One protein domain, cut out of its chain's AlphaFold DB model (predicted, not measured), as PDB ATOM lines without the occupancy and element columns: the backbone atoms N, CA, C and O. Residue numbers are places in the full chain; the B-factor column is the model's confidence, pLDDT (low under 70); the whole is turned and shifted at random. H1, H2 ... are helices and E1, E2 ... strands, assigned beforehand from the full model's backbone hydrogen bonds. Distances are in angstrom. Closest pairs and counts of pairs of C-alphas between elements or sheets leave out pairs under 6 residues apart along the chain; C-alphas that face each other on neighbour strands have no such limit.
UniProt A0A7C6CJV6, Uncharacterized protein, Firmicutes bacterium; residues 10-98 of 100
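This is residues 10 to 98 of the 100 residues of an uncharacterized protein of Firmicutes bacterium (UniProt A0A7C6CJV6). A long helix, H4, makes the longest axis, and H2 packs beside it, running the opposite way. A small strand hairpin, E2 and E3, and the short helix H3 gather at the start of H4; H1 packs on E2, E1 passes by the last turns of H2, and the far end of H4 with its tail, up to Tyr 98, makes one tip of the length. The printed part has 89 residues with four named helices and three named strands, in the order E1, H1, H2, H3, E2, E3, H4; the sheet is the antiparallel pair E2 and E3, and the class is mostly helix. The whole is compact, with a radius of gyration of the C-alphas of 13.4 A; the C-alphas span 43 by 28 by 18 A, only just elongated.

E1, residues 13 to 15, pairs with no named strand; its closest C-alphas to H2, residues 38 to 53, are those of Tyr 13 and Ala 51, 6.3 A apart. H1, residues 22 to 28, has its closest C-alphas to E2, residues 64 to 68, at Ala 28 and Leu 67, 6.6 A apart. H2 and H4, residues 75 to 96, touch at a shallow tilt of 26 degrees, opposite ways; their closest C-alphas, of Phe 52 and Leu 79, are 6.3 A apart. H1 and H4 are near each other, with 5 pairs of C-alphas within 10 A. H3, residues 57 to 62, only just touches H4, with 3 pairs of C-alphas within 8 A, made by residues 75 to 76 of H4 alone; the closest C-alphas, of Lys 60 and Glu 76, are 5.9 A apart, and the lines are about perpendicular at 90 degrees. E2 and E3, residues 71 to 74, form an antiparallel hairpin at 159 degrees, with N 65 and O 73 at 2.8 A and N 71 and O 68 at 2.9 A within hydrogen-bond range. In H1, H2, H3 and H4 every O i to N i+4 pair is within hydrogen-bond range. H1 and H3 are apart, as are H2 and E2.

E1 begins at C-alpha 13, (149.894, 97.245, 128.825), and is 6.3 A long. H1 measures 9.8 A, H2 22.5 A and H3 8.8 A from first to last C-alpha. H2 begins at C-alpha 38, (154.333, 94.554, 110.723). E2 is 12.0 A and E3 10.5 A long. H4, 31.3 A long, ends at C-alpha 96, (149.609, 99.937, 99.135).

The C-alphas of Glu 58 and Tyr 98 are the two farthest apart, 44.3 A. The printed part has no cut and no long link. The mean pLDDT of the printed part is 91.7, and residue 98 is under 70.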
ATOM      1  N   TYR A  10     148.545  99.006 132.985       78.25
ATOM      2  CA  TYR A  10     147.371  98.181 133.223       78.25
ATOM      3  C   TYR A  10     147.592  96.782 132.657       78.25
ATOM      4  O   TYR A  10     147.740  96.615 131.453       78.25
ATOM      5  N   LYS A  11     147.653  95.772 133.535       77.62
ATOM      6  CA  LYS A  11     147.805  94.350 133.154       77.62
ATOM      7  C   LYS A  11     148.927  94.095 132.126       77.62
ATOM      8  O   LYS A  11     148.784  93.283 131.222       77.62
ATOM      9  N   GLY A  12     150.055  94.794 132.273       77.81
ATOM     10  CA  GLY A  12     151.213  94.680 131.375       77.81
ATOM     11  C   GLY A  12     151.149  95.556 130.117       77.81
ATOM     12  O   GLY A  12     152.128  95.616 129.378       77.81
ATOM     13  N   TYR A  13     150.050  96.276 129.900       86.56
ATOM     14  CA  TYR A  13     149.894  97.245 128.825       86.56
ATOM     15  C   TYR A  13     150.152  98.672 129.323       86.56
ATOM     16  O   TYR A  13     149.648  99.076 130.372       86.56
ATOM     17  N   ALA A  14     150.965  99.426 128.585       88.94
ATOM     18  CA  ALA A  14     151.280 100.811 128.914       88.94
ATOM     19  C   ALA A  14     150.176 101.731 128.379       88.94
ATOM     20  O   ALA A  14     150.000 101.854 127.168       88.94
ATOM     21  N   ILE A  15     149.440 102.361 129.292       91.00
ATOM     22  CA  ILE A  15     148.443 103.379 128.964       91.00
ATOM     23  C   ILE A  15     149.198 104.686 128.696       91.00
ATOM     24  O   ILE A  15     150.063 105.040 129.507       91.00
ATOM     25  N   PRO A  16     148.926 105.387 127.580       93.56
ATOM     26  CA  PRO A  16     149.586 106.653 127.307       93.56
ATOM     27  C   PRO A  16     149.173 107.708 128.335       93.56
ATOM     28  O   PRO A  16     148.000 107.817 128.690       93.56
ATOM     29  N   ASP A  17     150.145 108.505 128.773       91.69
ATOM     30  CA  ASP A  17     149.926 109.725 129.544       91.69
ATOM     31  C   ASP A  17     150.422 110.936 128.732       91.69
ATOM     32  O   ASP A  17     151.612 111.265 128.762       91.69
ATOM     33  N   PRO A  18     149.537 111.602 127.970       92.75
ATOM     34  CA  PRO A  18     149.923 112.693 127.071       92.75
ATOM     35  C   PRO A  18     150.530 113.916 127.753       92.75
ATOM     36  O   PRO A  18     151.213 114.697 127.098       92.75
ATOM     37  N   LEU A  19     150.327 114.079 129.064       90.38
ATOM     38  CA  LEU A  19     150.940 115.162 129.834       90.38
ATOM     39  C   LEU A  19     152.389 114.843 130.231       90.38
ATOM     40  O   LEU A  19     153.130 115.731 130.652       90.38
ATOM     41  N   ARG A  20     152.802 113.579 130.097       89.81
ATOM     42  CA  ARG A  20     154.116 113.084 130.513       89.81
ATOM     43  C   ARG A  20     155.173 113.200 129.420       89.81
ATOM     44  O   ARG A  20     156.343 113.400 129.740       89.81
ATOM     45  N   SER A  21     154.804 113.003 128.152       92.50
ATOM     46  CA  SER A  21     155.758 112.996 127.031       92.50
ATOM     47  C   SER A  21     155.080 113.157 125.671       92.50
ATOM     48  O   SER A  21     153.918 112.785 125.508       92.50
ATOM     49  N   PHE A  22     155.832 113.650 124.682       93.12
ATOM     50  CA  PHE A  22     155.353 113.770 123.304       93.12
ATOM     51  C   PHE A  22     155.025 112.401 122.692       93.12
ATOM     52  O   PHE A  22     154.025 112.260 121.998       93.12
ATOM     53  N   GLU A  23     155.803 111.367 123.005       94.06
ATOM     54  CA  GLU A  23     155.554 110.001 122.540       94.06
ATOM     55  C   GLU A  23     154.217 109.461 123.058       94.06
ATOM     56  O   GLU A  23     153.455 108.850 122.308       94.06
ATOM     57  N   ASP A  24     153.896 109.718 124.330       94.69
ATOM     58  CA  ASP A  24     152.602 109.336 124.895       94.69
ATOM     59  C   ASP A  24     151.457 110.164 124.283       94.69
ATOM     60  O   ASP A  24     150.374 109.622 124.066       94.69
ATOM     61  N   PHE A  25     151.692 111.439 123.954       95.12
ATOM     62  CA  PHE A  25     150.722 112.270 123.233       95.12
ATOM     63  C   PHE A  25     150.417 111.706 121.840       95.12
ATOM     64  O   PHE A  25     149.248 111.507 121.500       95.12
ATOM     65  N   VAL A  26     151.449 111.381 121.057       96.25
ATOM     66  CA  VAL A  26     151.301 110.766 119.729       96.25
ATOM     67  C   VAL A  26     150.570 109.426 119.837       96.25
ATOM     68  O   VAL A  26     149.638 109.167 119.073       96.25
ATOM     69  N   ARG A  27     150.924 108.603 120.833       96.25
ATOM     70  CA  ARG A  27     150.270 107.313 121.075       96.25
ATOM     71  C   ARG A  27     148.806 107.448 121.470       96.25
ATOM     72  O   ARG A  27     147.983 106.672 120.989       96.25
ATOM     73  N   ALA A  28     148.456 108.413 122.321       96.69
ATOM     74  CA  ALA A  28     147.062 108.657 122.689       96.69
ATOM     75  C   ALA A  28     146.193 108.995 121.469       96.69
ATOM     76  O   ALA A  28     145.039 108.572 121.418       96.69
ATOM     77  N   HIS A  29     146.784 109.642 120.461       96.94
ATOM     78  CA  HIS A  29     146.158 109.960 119.176       96.94
ATOM     79  C   HIS A  29     146.347 108.879 118.100       96.94
ATOM     80  O   HIS A  29     145.953 109.074 116.954       96.94
ATOM     81  N   ASN A  30     146.919 107.724 118.450       97.62
ATOM     82  CA  ASN A  30     147.225 106.616 117.542       97.62
ATOM     83  C   ASN A  30     148.191 106.932 116.387       97.62
ATOM     84  O   ASN A  30     148.310 106.126 115.467       97.62
ATOM     85  N   GLY A  31     148.898 108.062 116.437       96.31
ATOM     86  CA  GLY A  31     149.831 108.477 115.384       96.31
ATOM     87  C   GLY A  31     151.130 107.670 115.351       96.31
ATOM     88  O   GLY A  31     151.885 107.758 114.394       96.31
ATOM     89  N   ASP A  32     151.400 106.864 116.376       96.75
ATOM     90  CA  ASP A  32     152.594 106.023 116.464       96.75
ATOM     91  C   ASP A  32     152.514 104.768 115.579       96.75
ATOM     92  O   ASP A  32     153.544 104.184 115.254       96.75
ATOM     93  N   LEU A  33     151.305 104.355 115.181       97.31
ATOM     94  CA  LEU A  33     151.067 103.095 114.468       97.31
ATOM     95  C   LEU A  33     151.735 103.024 113.093       97.31
ATOM     96  O   LEU A  33     152.145 101.942 112.680       97.31
ATOM     97  N   GLU A  34     151.854 104.157 112.403       95.19
ATOM     98  CA  GLU A  34     152.509 104.245 111.092       95.19
ATOM     99  C   GLU A  34     153.993 103.863 111.171       95.19
ATOM    100  O   GLU A  34     154.540 103.290 110.230       95.19
ATOM    101  N   TYR A  35     154.631 104.116 112.316       95.00
ATOM    102  CA  TYR A  35     156.059 103.878 112.521       95.00
ATOM    103  C   TYR A  35     156.389 102.468 113.017       95.00
ATOM    104  O   TYR A  35     157.566 102.136 113.132       95.00
ATOM    105  N   LEU A  36     155.377 101.653 113.330       95.88
ATOM    106  CA  LEU A  36     155.574 100.265 113.741       95.88
ATOM    107  C   LEU A  36     155.786  99.374 112.518       95.88
ATOM    108  O   LEU A  36     155.030  99.464 111.549       95.88
ATOM    109  N   ASP A  37     156.740  98.450 112.566       94.94
ATOM    110  CA  ASP A  37     156.807  97.394 111.555       94.94
ATOM    111  C   ASP A  37     155.631  96.401 111.692       94.94
ATOM    112  O   ASP A  37     154.839  96.452 112.636       94.94
ATOM    113  N   ASP A  38     155.465  95.494 110.729       93.75
ATOM    114  CA  ASP A  38     154.333  94.554 110.723       93.75
ATOM    115  C   ASP A  38     154.306  93.619 111.943       93.75
ATOM    116  O   ASP A  38     153.231  93.247 112.431       93.75
ATOM    117  N   SER A  39     155.480  93.236 112.453       94.50
ATOM    118  CA  SER A  39     155.604  92.381 113.632       94.50
ATOM    119  C   SER A  39     155.268  93.148 114.913       94.50
ATOM    120  O   SER A  39     154.552  92.631 115.777       94.50
ATOM    121  N   GLU A  40     155.700  94.405 115.003       96.25
ATOM    122  CA  GLU A  40     155.389  95.319 116.098       96.25
ATOM    123  C   GLU A  40     153.899  95.663 116.125       96.25
ATOM    124  O   GLU A  40     153.276  95.608 117.187       96.25
ATOM    125  N   LEU A  41     153.304  95.932 114.962       96.38
ATOM    126  CA  LEU A  41     151.884  96.236 114.809       96.38
ATOM    127  C   LEU A  41     151.007  95.035 115.195       96.38
ATOM    128  O   LEU A  41     149.992  95.192 115.882       96.38
ATOM    129  N   TYR A  42     151.419  93.816 114.826       95.31
ATOM    130  CA  TYR A  42     150.773  92.588 115.294       95.31
ATOM    131  C   TYR A  42     150.909  92.410 116.813       95.31
ATOM    132  O   TYR A  42     149.931  92.101 117.500       95.31
ATOM    133  N   GLY A  43     152.110  92.624 117.356       95.69
ATOM    134  CA  GLY A  43     152.364  92.534 118.790       95.69
ATOM    135  C   GLY A  43     151.537  93.539 119.594       95.69
ATOM    136  O   GLY A  43     150.987  93.192 120.641       95.69
ATOM    137  N   GLU A  44     151.408  94.765 119.096       95.94
ATOM    138  CA  GLU A  44     150.547  95.797 119.664       95.94
ATOM    139  C   GLU A  44     149.076  95.361 119.628       95.94
ATOM    140  O   GLU A  44     148.405  95.425 120.658       95.94
ATOM    141  N   GLU A  45     148.582  94.815 118.510       96.69
ATOM    142  CA  GLU A  45     147.208  94.299 118.424       96.69
ATOM    143  C   GLU A  45     146.914  93.253 119.507       96.69
ATOM    144  O   GLU A  45     145.891  93.328 120.194       96.69
ATOM    145  N   VAL A  46     147.814  92.281 119.686       95.69
ATOM    146  CA  VAL A  46     147.672  91.224 120.698       95.69
ATOM    147  C   VAL A  46     147.628  91.820 122.105       95.69
ATOM    148  O   VAL A  46     146.753  91.462 122.898       95.69
ATOM    149  N   LYS A  47     148.532  92.754 122.414       95.12
ATOM    150  CA  LYS A  47     148.589  93.407 123.728       95.12
ATOM    151  C   LYS A  47     147.327  94.219 124.019       95.12
ATOM    152  O   LYS A  47     146.781  94.105 125.115       95.12
ATOM    153  N   VAL A  48     146.833  94.986 123.047       95.44
ATOM    154  CA  VAL A  48     145.612  95.792 123.196       95.44
ATOM    155  C   VAL A  48     144.390  94.889 123.387       95.44
ATOM    156  O   VAL A  48     143.579  95.142 124.276       95.44
ATOM    157  N   ARG A  49     144.274  93.789 122.624       95.06
ATOM    158  CA  ARG A  49     143.199  92.793 122.808       95.06
ATOM    159  C   ARG A  49     143.229  92.176 124.202       95.06
ATOM    160  O   ARG A  49     142.180  92.029 124.823       95.06
ATOM    161  N   PHE A  50     144.416  91.823 124.691       94.38
ATOM    162  CA  PHE A  50     144.575  91.254 126.025       94.38
ATOM    163  C   PHE A  50     144.207  92.264 127.120       94.38
ATOM    164  O   PHE A  50     143.486  91.913 128.053       94.38
ATOM    165  N   ALA A  51     144.647  93.518 126.982       92.31
ATOM    166  CA  ALA A  51     144.293  94.601 127.896       92.31
ATOM    167  C   ALA A  51     142.775  94.824 127.935       92.31
ATOM    168  O   ALA A  51     142.201  94.878 129.018       92.31
ATOM    169  N   PHE A  52     142.127  94.862 126.767       92.81
ATOM    170  CA  PHE A  52     140.680  95.016 126.642       92.81
ATOM    171  C   PHE A  52     139.909  93.850 127.272       92.81
ATOM    172  O   PHE A  52     139.016  94.068 128.081       92.81
ATOM    173  N   ALA A  53     140.282  92.605 126.962       90.88
ATOM    174  CA  ALA A  53     139.635  91.418 127.526       90.88
ATOM    175  C   ALA A  53     139.833  91.286 129.046       90.88
ATOM    176  O   ALA A  53     139.061  90.603 129.714       90.88
ATOM    177  N   SER A  54     140.874  91.925 129.582       90.25
ATOM    178  CA  SER A  54     141.184  91.924 131.009       90.25
ATOM    179  C   SER A  54     140.519  93.065 131.779       90.25
ATOM    180  O   SER A  54     140.694  93.099 132.997       90.25
ATOM    181  N   LEU A  55     139.807  93.980 131.101       88.44
ATOM    182  CA  LEU A  55     139.163  95.136 131.725       88.44
ATOM    183  C   LEU A  55     138.172  94.713 132.808       88.44
ATOM    184  O   LEU A  55     137.202  93.997 132.562       88.44
ATOM    185  N   ASP A  56     138.393  95.229 134.008       87.31
ATOM    186  CA  ASP A  56     137.449  95.164 135.115       87.31
ATOM    187  C   ASP A  56     136.609  96.454 135.209       87.31
ATOM    188  O   ASP A  56     137.019  97.530 134.759       87.31
ATOM    189  N   ASN A  57     135.415  96.345 135.804       81.50
ATOM    190  CA  ASN A  57     134.462  97.459 135.923       81.50
ATOM    191  C   ASN A  57     135.040  98.671 136.668       81.50
ATOM    192  O   ASN A  57     134.695  99.806 136.348       81.50
ATOM    193  N   GLU A  58     135.906  98.443 137.657       82.94
ATOM    194  CA  GLU A  58     136.518  99.517 138.437       82.94
ATOM    195  C   GLU A  58     137.488 100.334 137.575       82.94
ATOM    196  O   GLU A  58     137.401 101.562 137.526       82.94
ATOM    197  N   THR A  59     138.382  99.661 136.850       80.50
ATOM    198  CA  THR A  59     139.376 100.307 135.986       80.50
ATOM    199  C   THR A  59     138.707 101.060 134.844       80.50
ATOM    200  O   THR A  59     139.087 102.202 134.568       80.50
ATOM    201  N   LYS A  60     137.690 100.447 134.223       75.94
ATOM    202  CA  LYS A  60     136.894 101.049 133.146       75.94
ATOM    203  C   LYS A  60     136.322 102.413 133.546       75.94
ATOM    204  O   LYS A  60     136.368 103.344 132.757       75.94
ATOM    205  N   GLN A  61     135.827 102.547 134.778       74.44
ATOM    206  CA  GLN A  61     135.215 103.791 135.262       74.44
ATOM    207  C   GLN A  61     136.225 104.835 135.755       74.44
ATOM    208  O   GLN A  61     135.900 106.018 135.803       74.44
ATOM    209  N   ARG A  62     137.425 104.416 136.173       82.19
ATOM    210  CA  ARG A  62     138.399 105.293 136.854       82.19
ATOM    211  C   ARG A  62     139.542 105.780 135.974       82.19
ATOM    212  O   ARG A  62     140.300 106.639 136.415       82.19
ATOM    213  N   THR A  63     139.697 105.227 134.775       87.44
ATOM    214  CA  THR A  63     140.833 105.548 133.907       87.44
ATOM    215  C   THR A  63     140.364 106.299 132.675       87.44
ATOM    216  O   THR A  63     139.712 105.726 131.805       87.44
ATOM    217  N   THR A  64     140.737 107.571 132.597       91.75
ATOM    218  CA  THR A  64     140.535 108.441 131.439       91.75
ATOM    219  C   THR A  64     141.874 108.862 130.855       91.75
ATOM    220  O   THR A  64     142.854 109.064 131.569       91.75
ATOM    221  N   ILE A  65     141.907 108.981 129.535       92.88
ATOM    222  CA  ILE A  65     143.047 109.443 128.755       92.88
ATOM    223  C   ILE A  65     142.688 110.832 128.235       92.88
ATOM    224  O   ILE A  65     141.629 111.027 127.635       92.88
ATOM    225  N   PHE A  66     143.557 111.798 128.508       93.19
ATOM    226  CA  PHE A  66     143.442 113.164 128.011       93.19
ATOM    227  C   PHE A  66     143.861 113.215 126.541       93.19
ATOM    228  O   PHE A  66     144.959 112.775 126.220       93.19
ATOM    229  N   LEU A  67     143.019 113.749 125.661       93.62
ATOM    230  CA  LEU A  67     143.341 113.936 124.242       93.62
ATOM    231  C   LEU A  67     143.590 115.414 123.914       93.62
ATOM    232  O   LEU A  67     144.440 115.737 123.091       93.62
ATOM    233  N   GLY A  68     142.943 116.328 124.630       90.81
ATOM    234  CA  GLY A  68     143.080 117.760 124.404       90.81
ATOM    235  C   GLY A  68     142.170 118.564 125.329       90.81
ATOM    236  O   GLY A  68     141.501 117.984 126.185       90.81
ATOM    237  N   PRO A  69     142.144 119.902 125.201       92.56
ATOM    238  CA  PRO A  69     141.243 120.748 125.981       92.56
ATOM    239  C   PRO A  69     139.797 120.243 125.886       92.56
ATOM    240  O   PRO A  69     139.263 120.126 124.790       92.56
ATOM    241  N   ASP A  70     139.203 119.909 127.033       90.25
ATOM    242  CA  ASP A  70     137.858 119.323 127.170       90.25
ATOM    243  C   ASP A  70     137.629 117.975 126.448       90.25
ATOM    244  O   ASP A  70     136.518 117.443 126.452       90.25
ATOM    245  N   GLU A  71     138.682 117.365 125.902       94.31
ATOM    246  CA  GLU A  71     138.634 116.084 125.205       94.31
ATOM    247  C   GLU A  71     139.272 114.984 126.054       94.31
ATOM    248  O   GLU A  71     140.491 114.909 126.240       94.31
ATOM    249  N   PHE A  72     138.421 114.090 126.551       94.12
ATOM    250  CA  PHE A  72     138.814 112.920 127.322       94.12
ATOM    251  C   PHE A  72     138.105 111.689 126.779       94.12
ATOM    252  O   PHE A  72     136.959 111.753 126.337       94.12
ATOM    253  N   VAL A  73     138.774 110.549 126.875       94.88
ATOM    254  CA  VAL A  73     138.203 109.253 126.520       94.88
ATOM    255  C   VAL A  73     138.464 108.269 127.650       94.88
ATOM    256  O   VAL A  73     139.546 108.268 128.240       94.88
ATOM    257  N   ASP A  74     137.482 107.448 128.005       93.50
ATOM    258  CA  ASP A  74     137.716 106.375 128.965       93.50
ATOM    259  C   ASP A  74     138.597 105.274 128.355       93.50
ATOM    260  O   ASP A  74     138.732 105.131 127.135       93.50
ATOM    261  N   LEU A  75     139.231 104.486 129.219       92.44
ATOM    262  CA  LEU A  75     140.174 103.457 128.795       92.44
ATOM    263  C   LEU A  75     139.539 102.397 127.883       92.44
ATOM    264  O   LEU A  75     140.211 101.910 126.975       92.44
ATOM    265  N   GLU A  76     138.277 102.024 128.105       93.94
ATOM    266  CA  GLU A  76     137.609 101.025 127.269       93.94
ATOM    267  C   GLU A  76     137.419 101.564 125.851       93.94
ATOM    268  O   GLU A  76     137.844 100.920 124.884       93.94
ATOM    269  N   SER A  77     136.851 102.764 125.727       95.06
ATOM    270  CA  SER A  77     136.689 103.438 124.442       95.06
ATOM    271  C   SER A  77     138.026 103.663 123.742       95.06
ATOM    272  O   SER A  77     138.135 103.397 122.543       95.06
ATOM    273  N   TRP A  78     139.075 104.063 124.463       95.94
ATOM    274  CA  TRP A  78     140.395 104.238 123.863       95.94
ATOM    275  C   TRP A  78     140.993 102.924 123.352       95.94
ATOM    276  O   TRP A  78     141.522 102.891 122.244       95.94
ATOM    277  N   LEU A  79     140.877 101.822 124.101       95.56
ATOM    278  CA  LEU A  79     141.356 100.509 123.652       95.56
ATOM    279  C   LEU A  79     140.608 100.033 122.395       95.56
ATOM    280  O   LEU A  79     141.226  99.462 121.494       95.56
ATOM    281  N   LEU A  80     139.303 100.304 122.288       96.44
ATOM    282  CA  LEU A  80     138.528 100.022 121.073       96.44
ATOM    283  C   LEU A  80     138.992 100.867 119.883       96.44
ATOM    284  O   LEU A  80     139.194 100.326 118.793       96.44
ATOM    285  N   LEU A  81     139.201 102.170 120.090       97.31
ATOM    286  CA  LEU A  81     139.727 103.076 119.065       97.31
ATOM    287  C   LEU A  81     141.126 102.646 118.614       97.31
ATOM    288  O   LEU A  81     141.392 102.578 117.415       97.31
ATOM    289  N   ARG A  82     141.986 102.259 119.560       97.62
ATOM    290  CA  ARG A  82     143.326 101.733 119.299       97.62
ATOM    291  C   ARG A  82     143.278 100.482 118.424       97.62
ATOM    292  O   ARG A  82     143.993 100.403 117.430       97.62
ATOM    293  N   LEU A  83     142.401  99.521 118.737       97.50
ATOM    294  CA  LEU A  83     142.210  98.317 117.912       97.50
ATOM    295  C   LEU A  83     141.718  98.647 116.502       97.50
ATOM    296  O   LEU A  83     142.167  98.027 115.535       97.50
ATOM    297  N   ALA A  84     140.786  99.591 116.373       98.00
ATOM    298  CA  ALA A  84     140.284 100.023 115.076       98.00
ATOM    299  C   ALA A  84     141.391 100.687 114.242       98.00
ATOM    300  O   ALA A  84     141.554 100.346 113.070       98.00
ATOM    301  N   ALA A  85     142.194 101.559 114.857       98.12
ATOM    302  CA  ALA A  85     143.321 102.225 114.214       98.12
ATOM    303  C   ALA A  85     144.375 101.218 113.723       98.12
ATOM    304  O   ALA A  85     144.773 101.276 112.563       98.12
ATOM    305  N   ILE A  86     144.730 100.218 114.540       97.69
ATOM    306  CA  ILE A  86     145.653  99.140 114.138       97.69
ATOM    307  C   ILE A  86     145.122  98.378 112.919       97.69
ATOM    308  O   ILE A  86     145.850  98.132 111.959       97.69
ATOM    309  N   ARG A  87     143.835  98.012 112.919       95.88
ATOM    310  CA  ARG A  87     143.216  97.303 111.784       95.88
ATOM    311  C   ARG A  87     143.189  98.150 110.515       95.88
ATOM    312  O   ARG A  87     143.380  97.606 109.428       95.88
ATOM    313  N   ASN A  88     142.945  99.451 110.647       96.88
ATOM    314  CA  ASN A  88     142.959 100.380 109.523       96.88
ATOM    315  C   ASN A  88     144.368 100.530 108.945       96.88
ATOM    316  O   ASN A  88     144.514 100.469 107.730       96.88
ATOM    317  N   GLU A  89     145.389 100.628 109.794       97.25
ATOM    318  CA  GLU A  89     146.785 100.711 109.361       97.25
ATOM    319  C   GLU A  89     147.227  99.443 108.617       97.25
ATOM    320  O   GLU A  89     147.764  99.511 107.514       97.25
ATOM    321  N   ARG A  90     146.881  98.259 109.141       94.62
ATOM    322  CA  ARG A  90     147.122  96.988 108.433       94.62
ATOM    323  C   ARG A  90     146.428  96.942 107.071       94.62
ATOM    324  O   ARG A  90     147.008  96.454 106.106       94.62
ATOM    325  N   ARG A  91     145.189  97.442 106.980       94.00
ATOM    326  CA  ARG A  91     144.445  97.510 105.712       94.00
ATOM    327  C   ARG A  91     145.095  98.485 104.729       94.00
ATOM    328  O   ARG A  91     145.180  98.153 103.553       94.00
ATOM    329  N   ARG A  92     145.555  99.651 105.197       94.69
ATOM    330  CA  ARG A  92     146.266 100.644 104.379       94.69
ATOM    331  C   ARG A  92     147.492 100.016 103.714       94.69
ATOM    332  O   ARG A  92     147.590 100.054 102.494       94.69
ATOM    333  N   ARG A  93     148.337  99.325 104.489       92.31
ATOM    334  CA  ARG A  93     149.530  98.621 103.973       92.31
ATOM    335  C   ARG A  93     149.196  97.530 102.960       92.31
ATOM    336  O   ARG A  93     149.875  97.394 101.952       92.31
ATOM    337  N   GLN A  94     148.131  96.763 103.206       89.88
ATOM    338  CA  GLN A  94     147.662  95.752 102.251       89.88
ATOM    339  C   GLN A  94     147.208  96.364 100.927       89.88
ATOM    340  O   GLN A  94     147.396  95.738  99.891       89.88
ATOM    341  N   MET A  95     146.590  97.548 100.960       88.94
ATOM    342  CA  MET A  95     146.187  98.260  99.749       88.94
ATOM    343  C   MET A  95     147.402  98.830  99.017       88.94
ATOM    344  O   MET A  95     147.470  98.692  97.806       88.94
ATOM    345  N   GLU A  96     148.373  99.403  99.730       84.31
ATOM    346  CA  GLU A  96     149.609  99.937  99.135       84.31
ATOM    347  C   GLU A  96     150.426  98.855  98.432       84.31
ATOM    348  O   GLU A  96     150.724  99.000  97.253       84.31
ATOM    349  N   GLY A  97     150.651  97.712  99.085       71.38
ATOM    350  CA  GLY A  97     151.323  96.572  98.453       71.38
ATOM    351  C   GLY A  97     150.518  95.884  97.340       71.38
ATOM    352  O   GLY A  97     151.013  94.938  96.742       71.38
ATOM    353  N   TYR A  98     149.274  96.306  97.082       57.22
ATOM    354  CA  TYR A  98     148.459  95.839  95.952       57.22
ATOM    355  C   TYR A  98     148.626  96.719  94.701       57.22
ATOM    356  O   TYR A  98     148.194  96.325  93.617       57.22
TER     357      TYR A  98